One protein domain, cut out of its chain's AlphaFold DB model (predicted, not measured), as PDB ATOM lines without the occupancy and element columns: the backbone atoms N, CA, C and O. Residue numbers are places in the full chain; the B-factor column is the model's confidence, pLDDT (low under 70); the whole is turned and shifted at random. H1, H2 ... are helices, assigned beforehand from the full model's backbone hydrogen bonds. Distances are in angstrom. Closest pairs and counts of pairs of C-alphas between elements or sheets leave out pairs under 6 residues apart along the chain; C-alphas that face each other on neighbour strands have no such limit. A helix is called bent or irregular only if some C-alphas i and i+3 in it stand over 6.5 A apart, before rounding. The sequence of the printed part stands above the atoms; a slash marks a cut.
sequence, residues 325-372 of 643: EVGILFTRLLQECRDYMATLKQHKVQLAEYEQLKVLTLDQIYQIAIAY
ATOM      1  N   GLU A 325      -9.269  36.003  -8.401       87.38
ATOM      2  CA  GLU A 325      -8.565  34.718  -8.367       87.38
ATOM      3  C   GLU A 325      -8.870  33.862  -7.121       87.38
ATOM      4  O   GLU A 325      -8.756  32.637  -7.192       87.38
ATOM      5  N   VAL A 326      -9.282  34.459  -5.993       82.69
ATOM      6  CA  VAL A 326      -9.671  33.703  -4.784       82.69
ATOM      7  C   VAL A 326     -11.167  33.387  -4.728       82.69
ATOM      8  O   VAL A 326     -11.598  32.649  -3.843       82.69
ATOM      9  N   GLY A 327     -11.970  33.877  -5.680       81.38
ATOM     10  CA  GLY A 327     -13.427  33.705  -5.672       81.38
ATOM     11  C   GLY A 327     -13.880  32.240  -5.671       81.38
ATOM     12  O   GLY A 327     -14.809  31.875  -4.946       81.38
ATOM     13  N   ILE A 328     -13.186  31.370  -6.415       80.75
ATOM     14  CA  ILE A 328     -13.479  29.923  -6.444       80.75
ATOM     15  C   ILE A 328     -13.159  29.278  -5.091       80.75
ATOM     16  O   ILE A 328     -13.955  28.488  -4.584       80.75
ATOM     17  N   LEU A 329     -12.022  29.636  -4.483       77.50
ATOM     18  CA  LEU A 329     -11.624  29.120  -3.170       77.50
ATOM     19  C   LEU A 329     -12.613  29.555  -2.088       77.50
ATOM     20  O   LEU A 329     -13.015  28.739  -1.268       77.50
ATOM     21  N   PHE A 330     -13.063  30.809  -2.131       77.50
ATOM     22  CA  PHE A 330     -14.076  31.324  -1.217       77.50
ATOM     23  C   PHE A 330     -15.426  30.617  -1.391       77.50
ATOM     24  O   PHE A 330     -16.072  30.268  -0.409       77.50
ATOM     25  N   THR A 331     -15.833  30.341  -2.634       82.19
ATOM     26  CA  THR A 331     -17.062  29.582  -2.927       82.19
ATOM     27  C   THR A 331     -16.980  28.157  -2.378       82.19
ATOM     28  O   THR A 331     -17.931  27.677  -1.766       82.19
ATOM     29  N   ARG A 332     -15.828  27.494  -2.543       75.56
ATOM     30  CA  ARG A 332     -15.579  26.165  -1.976       75.56
ATOM     31  C   ARG A 332     -15.596  26.190  -0.447       75.56
ATOM     32  O   ARG A 332     -16.286  25.379   0.153       75.56
ATOM     33  N   LEU A 333     -14.908  27.152   0.166       76.25
ATOM     34  CA  LEU A 333     -14.887  27.335   1.618       76.25
ATOM     35  C   LEU A 333     -16.296  27.579   2.179       76.25
ATOM     36  O   LEU A 333     -16.657  27.026   3.214       76.25
ATOM     37  N   LEU A 334     -17.116  28.373   1.484       78.31
ATOM     38  CA  LEU A 334     -18.511  28.605   1.857       78.31
ATOM     39  C   LEU A 334     -19.335  27.310   1.808       78.31
ATOM     40  O   LEU A 334     -20.170  27.095   2.686       78.31
ATOM     41  N   GLN A 335     -19.113  26.459   0.803       80.56
ATOM     42  CA  GLN A 335     -19.780  25.160   0.705       80.56
ATOM     43  C   GLN A 335     -19.350  24.224   1.842       80.56
ATOM     44  O   GLN A 335     -20.209  23.715   2.553       80.56
ATOM     45  N   GLU A 336     -18.045  24.080   2.080       74.75
ATOM     46  CA  GLU A 336     -17.504  23.251   3.168       74.75
ATOM     47  C   GLU A 336     -17.999  23.735   4.545       74.75
ATOM     48  O   GLU A 336     -18.382  22.931   5.394       74.75
ATOM     49  N   CYS A 337     -18.088  25.053   4.757       73.94
ATOM     50  CA  CYS A 337     -18.659  25.629   5.975       73.94
ATOM     51  C   CYS A 337     -20.147  25.283   6.143       73.94
ATOM     52  O   CYS A 337     -20.593  25.019   7.258       73.94
ATOM     53  N   ARG A 338     -20.935  25.277   5.060       80.81
ATOM     54  CA  ARG A 338     -22.353  24.885   5.113       80.81
ATOM     55  C   ARG A 338     -22.528  23.411   5.421       80.81
ATOM     56  O   ARG A 338     -23.410  23.070   6.208       80.81
ATOM     57  N   ASP A 339     -21.690  22.566   4.837       73.19
ATOM     58  CA  ASP A 339     -21.699  21.133   5.106       73.19
ATOM     59  C   ASP A 339     -21.344  20.878   6.581       73.19
ATOM     60  O   ASP A 339     -22.062  20.155   7.270       73.19
ATOM     61  N   TYR A 340     -20.340  21.584   7.118       67.75
ATOM     62  CA  TYR A 340     -20.004  21.561   8.545       67.75
ATOM     63  C   TYR A 340     -21.169  22.018   9.438       67.75
ATOM     64  O   TYR A 340     -21.521  21.336  10.402       67.75
ATOM     65  N   MET A 341     -21.829  23.133   9.103       68.56
ATOM     66  CA  MET A 341     -23.024  23.595   9.823       68.56
ATOM     67  C   MET A 341     -24.164  22.563   9.775       68.56
ATOM     68  O   MET A 341     -24.875  22.384  10.765       68.56
ATOM     69  N   ALA A 342     -24.343  21.863   8.650       70.88
ATOM     70  CA  ALA A 342     -25.332  20.798   8.522       70.88
ATOM     71  C   ALA A 342     -24.992  19.592   9.415       70.88
ATOM     72  O   ALA A 342     -25.883  19.059  10.078       70.88
ATOM     73  N   THR A 343     -23.715  19.208   9.508       62.66
ATOM     74  CA  THR A 343     -23.240  18.178  10.447       62.66
ATOM     75  C   THR A 343     -23.488  18.590  11.900       62.66
ATOM     76  O   THR A 343     -24.032  17.805  12.678       62.66
ATOM     77  N   LEU A 344     -23.189  19.839  12.275       59.75
ATOM     78  CA  LEU A 344     -23.488  20.360  13.616       59.75
ATOM     79  C   LEU A 344     -24.986  20.268  13.947       59.75
ATOM     80  O   LEU A 344     -25.361  19.819  15.034       59.75
ATOM     81  N   LYS A 345     -25.849  20.594  12.979       65.94
ATOM     82  CA  LYS A 345     -27.305  20.490  13.121       65.94
ATOM     83  C   LYS A 345     -27.771  19.051  13.351       65.94
ATOM     84  O   LYS A 345     -28.649  18.830  14.187       65.94
ATOM     85  N   GLN A 346     -27.174  18.073  12.666       67.19
ATOM     86  CA  GLN A 346     -27.443  16.646  12.903       67.19
ATOM     87  C   GLN A 346     -27.075  16.228  14.336       67.19
ATOM     88  O   GLN A 346     -27.822  15.484  14.972       67.19
ATOM     89  N   HIS A 347     -25.992  16.782  14.884       59.84
ATOM     90  CA  HIS A 347     -25.572  16.591  16.277       59.84
ATOM     91  C   HIS A 347     -26.297  17.502  17.289       59.84
ATOM     92  O   HIS A 347     -25.887  17.589  18.444       59.84
ATOM     93  N   LYS A 348     -27.411  18.136  16.890       65.75
ATOM     94  CA  LYS A 348     -28.258  19.015  17.722       65.75
ATOM     95  C   LYS A 348     -27.575  20.305  18.206       65.75
ATOM     96  O   LYS A 348     -28.064  20.932  19.143       65.75
ATOM     97  N   VAL A 349     -26.508  20.749  17.542       59.66
ATOM     98  CA  VAL A 349     -25.896  22.073  17.742       59.66
ATOM     99  C   VAL A 349     -26.494  23.037  16.710       59.66
ATOM    100  O   VAL A 349     -26.267  22.889  15.512       59.66
ATOM    101  N   GLN A 350     -27.312  23.998  17.153       60.94
ATOM    102  CA  GLN A 350     -28.027  24.927  16.264       60.94
ATOM    103  C   GLN A 350     -27.316  26.283  16.168       60.94
ATOM    104  O   GLN A 350     -27.078  26.936  17.179       60.94
ATOM    105  N   LEU A 351     -27.039  26.728  14.937       67.25
ATOM    106  CA  LEU A 351     -26.389  28.007  14.616       67.25
ATOM    107  C   LEU A 351     -27.388  28.995  13.988       67.25
ATOM    108  O   LEU A 351     -27.208  29.447  12.856       67.25
ATOM    109  N   ALA A 352     -28.463  29.312  14.716       68.44
ATOM    110  CA  ALA A 352     -29.610  30.074  14.203       68.44
ATOM    111  C   ALA A 352     -29.242  31.446  13.593       68.44
ATOM    112  O   ALA A 352     -29.881  31.885  12.640       68.44
ATOM    113  N   GLU A 353     -28.188  32.098  14.096       73.56
ATOM    114  CA  GLU A 353     -27.719  33.412  13.628       73.56
ATOM    115  C   GLU A 353     -27.136  33.386  12.204       73.56
ATOM    116  O   GLU A 353     -27.181  34.391  11.495       73.56
ATOM    117  N   TYR A 354     -26.620  32.236  11.758       70.12
ATOM    118  CA  TYR A 354     -25.924  32.098  10.474       70.12
ATOM    119  C   TYR A 354     -26.743  31.341   9.415       70.12
ATOM    120  O   TYR A 354     -26.432  31.429   8.228       70.12
ATOM    121  N   GLU A 355     -27.815  30.637   9.806       68.44
ATOM    122  CA  GLU A 355     -28.639  29.815   8.898       68.44
ATOM    123  C   GLU A 355     -29.341  30.626   7.792       68.44
ATOM    124  O   GLU A 355     -29.612  30.101   6.711       68.44
ATOM    125  N   GLN A 356     -29.625  31.909   8.032       71.75
ATOM    126  CA  GLN A 356     -30.344  32.772   7.084       71.75
ATOM    127  C   GLN A 356     -29.414  33.496   6.093       71.75
ATOM    128  O   GLN A 356     -29.884  34.130   5.142       71.75
ATOM    129  N   LEU A 357     -28.092  33.409   6.280       76.69
ATOM    130  CA  LEU A 357     -27.122  34.129   5.459       76.69
ATOM    131  C   LEU A 357     -26.798  33.363   4.168       76.69
ATOM    132  O   LEU A 357     -26.199  32.286   4.159       76.69
ATOM    133  N   LYS A 358     -27.144  33.967   3.023       73.44
ATOM    134  CA  LYS A 358     -26.813  33.422   1.691       73.44
ATOM    135  C   LYS A 358     -25.319  33.477   1.359       73.44
ATOM    136  O   LYS A 358     -24.876  32.715   0.504       73.44
ATOM    137  N   VAL A 359     -24.556  34.355   2.002       78.06
ATOM    138  CA  VAL A 359     -23.099  34.472   1.860       78.06
ATOM    139  C   VAL A 359     -22.534  34.758   3.246       78.06
ATOM    140  O   VAL A 359     -23.018  35.669   3.914       78.06
ATOM    141  N   LEU A 360     -21.541  33.976   3.670       74.81
ATOM    142  CA  LEU A 360     -20.802  34.194   4.914       74.81
ATOM    143  C   LEU A 360     -19.482  34.894   4.590       74.81
ATOM    144  O   LEU A 360     -18.847  34.549   3.596       74.81
ATOM    145  N   THR A 361     -19.060  35.861   5.402       76.75
ATOM    146  CA  THR A 361     -17.726  36.471   5.292       76.75
ATOM    147  C   THR A 361     -16.645  35.526   5.824       76.75
ATOM    148  O   THR A 361     -16.936  34.613   6.594       76.75
ATOM    149  N   LEU A 362     -15.379  35.753   5.457       70.75
ATOM    150  CA  LEU A 362     -14.246  34.975   5.983       70.75
ATOM    151  C   LEU A 362     -14.178  35.017   7.514       70.75
ATOM    152  O   LEU A 362     -13.976  33.979   8.134       70.75
ATOM    153  N   ASP A 363     -14.427  36.182   8.115       72.62
ATOM    154  CA  ASP A 363     -14.496  36.317   9.572       72.62
ATOM    155  C   ASP A 363     -15.628  35.471  10.162       72.62
ATOM    156  O   ASP A 363     -15.420  34.783  11.153       72.62
ATOM    157  N   GLN A 364     -16.813  35.462   9.543       76.12
ATOM    158  CA  GLN A 364     -17.938  34.639  10.001       76.12
ATOM    159  C   GLN A 364     -17.627  33.142   9.890       76.12
ATOM    160  O   GLN A 364     -17.870  32.404  10.839       76.12
ATOM    161  N   ILE A 365     -17.040  32.701   8.772       70.06
ATOM    162  CA  ILE A 365     -16.611  31.308   8.579       70.06
ATOM    163  C   ILE A 365     -15.556  30.925   9.627       70.06
ATOM    164  O   ILE A 365     -15.646  29.859  10.230       70.06
ATOM    165  N   TYR A 366     -14.590  31.808   9.892       67.56
ATOM    166  CA  TYR A 366     -13.565  31.612  10.918       67.56
ATOM    167  C   TYR A 366     -14.172  31.487  12.324       67.56
ATOM    168  O   TYR A 366     -13.801  30.584  13.072       67.56
ATOM    169  N   GLN A 367     -15.144  32.340  12.674       69.44
ATOM    170  CA  GLN A 367     -15.861  32.237  13.950       69.44
ATOM    171  C   GLN A 367     -16.623  30.913  14.069       69.44
ATOM    172  O   GLN A 367     -16.528  30.260  15.102       69.44
ATOM    173  N   ILE A 368     -17.323  30.476  13.017       68.88
ATOM    174  CA  ILE A 368     -18.058  29.200  13.011       68.88
ATOM    175  C   ILE A 368     -17.100  28.014  13.197       68.88
ATOM    176  O   ILE A 368     -17.382  27.122  13.996       68.88
ATOM    177  N   ALA A 369     -15.961  28.016  12.499       62.12
ATOM    178  CA  ALA A 369     -14.973  26.941  12.571       62.12
ATOM    179  C   ALA A 369     -14.323  26.814  13.961       62.12
ATOM    180  O   ALA A 369     -13.998  25.711  14.394       62.12
ATOM    181  N   ILE A 370     -14.133  27.933  14.664       60.12
ATOM    182  CA  ILE A 370     -13.377  27.971  15.922       60.12
ATOM    183  C   ILE A 370     -14.265  27.939  17.160       60.12
ATOM    184  O   ILE A 370     -13.900  27.306  18.146       60.12
ATOM    185  N   ALA A 371     -15.425  28.592  17.139       58.09
ATOM    186  CA  ALA A 371     -16.304  28.645  18.304       58.09
ATOM    187  C   ALA A 371     -16.921  27.277  18.660       58.09
ATOM    188  O   ALA A 371     -17.352  27.091  19.796       58.09
ATOM    189  N   TYR A 372     -16.950  26.322  17.719       57.31
ATOM    190  CA  TYR A 372     -17.680  25.056  17.874       57.31
ATOM    191  C   TYR A 372     -16.866  23.786  17.550       57.31
ATOM    192  O   TYR A 372     -17.398  22.681  17.661       57.31
TER     193      TYR A 372
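This is residues 325 to 372 of the 643 residues of an uncharacterized protein of Anopheles maculatus (UniProt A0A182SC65). One long helix, H1, makes the length of the domain, and a much shorter helix, H2, packs beside part of it at a shallow tilt, running the same way. Between them a long loop, residues 347 to 361, turns at the far end of H1 and folds back toward the start of H2. The printed part has 48 residues with two named helices, H1 then H2, and no named strand; the class is all helix. The whole is compact by its radius of gyration of the C-alphas, 10.7 A, yet elongated in outline, with spans of 36 by 20 by 16 A.

H1 is residues 325 to 346, 33.7 A from first to last C-alpha; it begins at C-alpha 325 at (-8.565, 34.718, -8.367) and ends at C-alpha 346 at (-27.443, 16.646, 12.903). H1 is irregular: C-alphas 325 and 328 are 7.1 A apart. H2 is residues 362 to 371, 14.0 A long, and ends at C-alpha 371 at (-16.304, 28.645, 18.304).

H1 touches H2 with residues 334 to 337 alone. Their closest C-alphas, those of Cys 337 and Ile 365, are 6.6 A apart. Their lines stand at a shallow tilt of 31 degrees, and they run the same way. In H2 every O i to N i+4 pair is within hydrogen-bond range; in H1 17 of 18 are.

The two C-alphas farthest apart, those of Glu 325 and Lys 348, are 36.3 A apart. The printed part has no cut. The link from H1 to H2, 15 residues, is long. The mean pLDDT of the printed part is 71.3; 20 residues are under 70, namely 340 to 341, 343 to 352, 355 and 366 to 372.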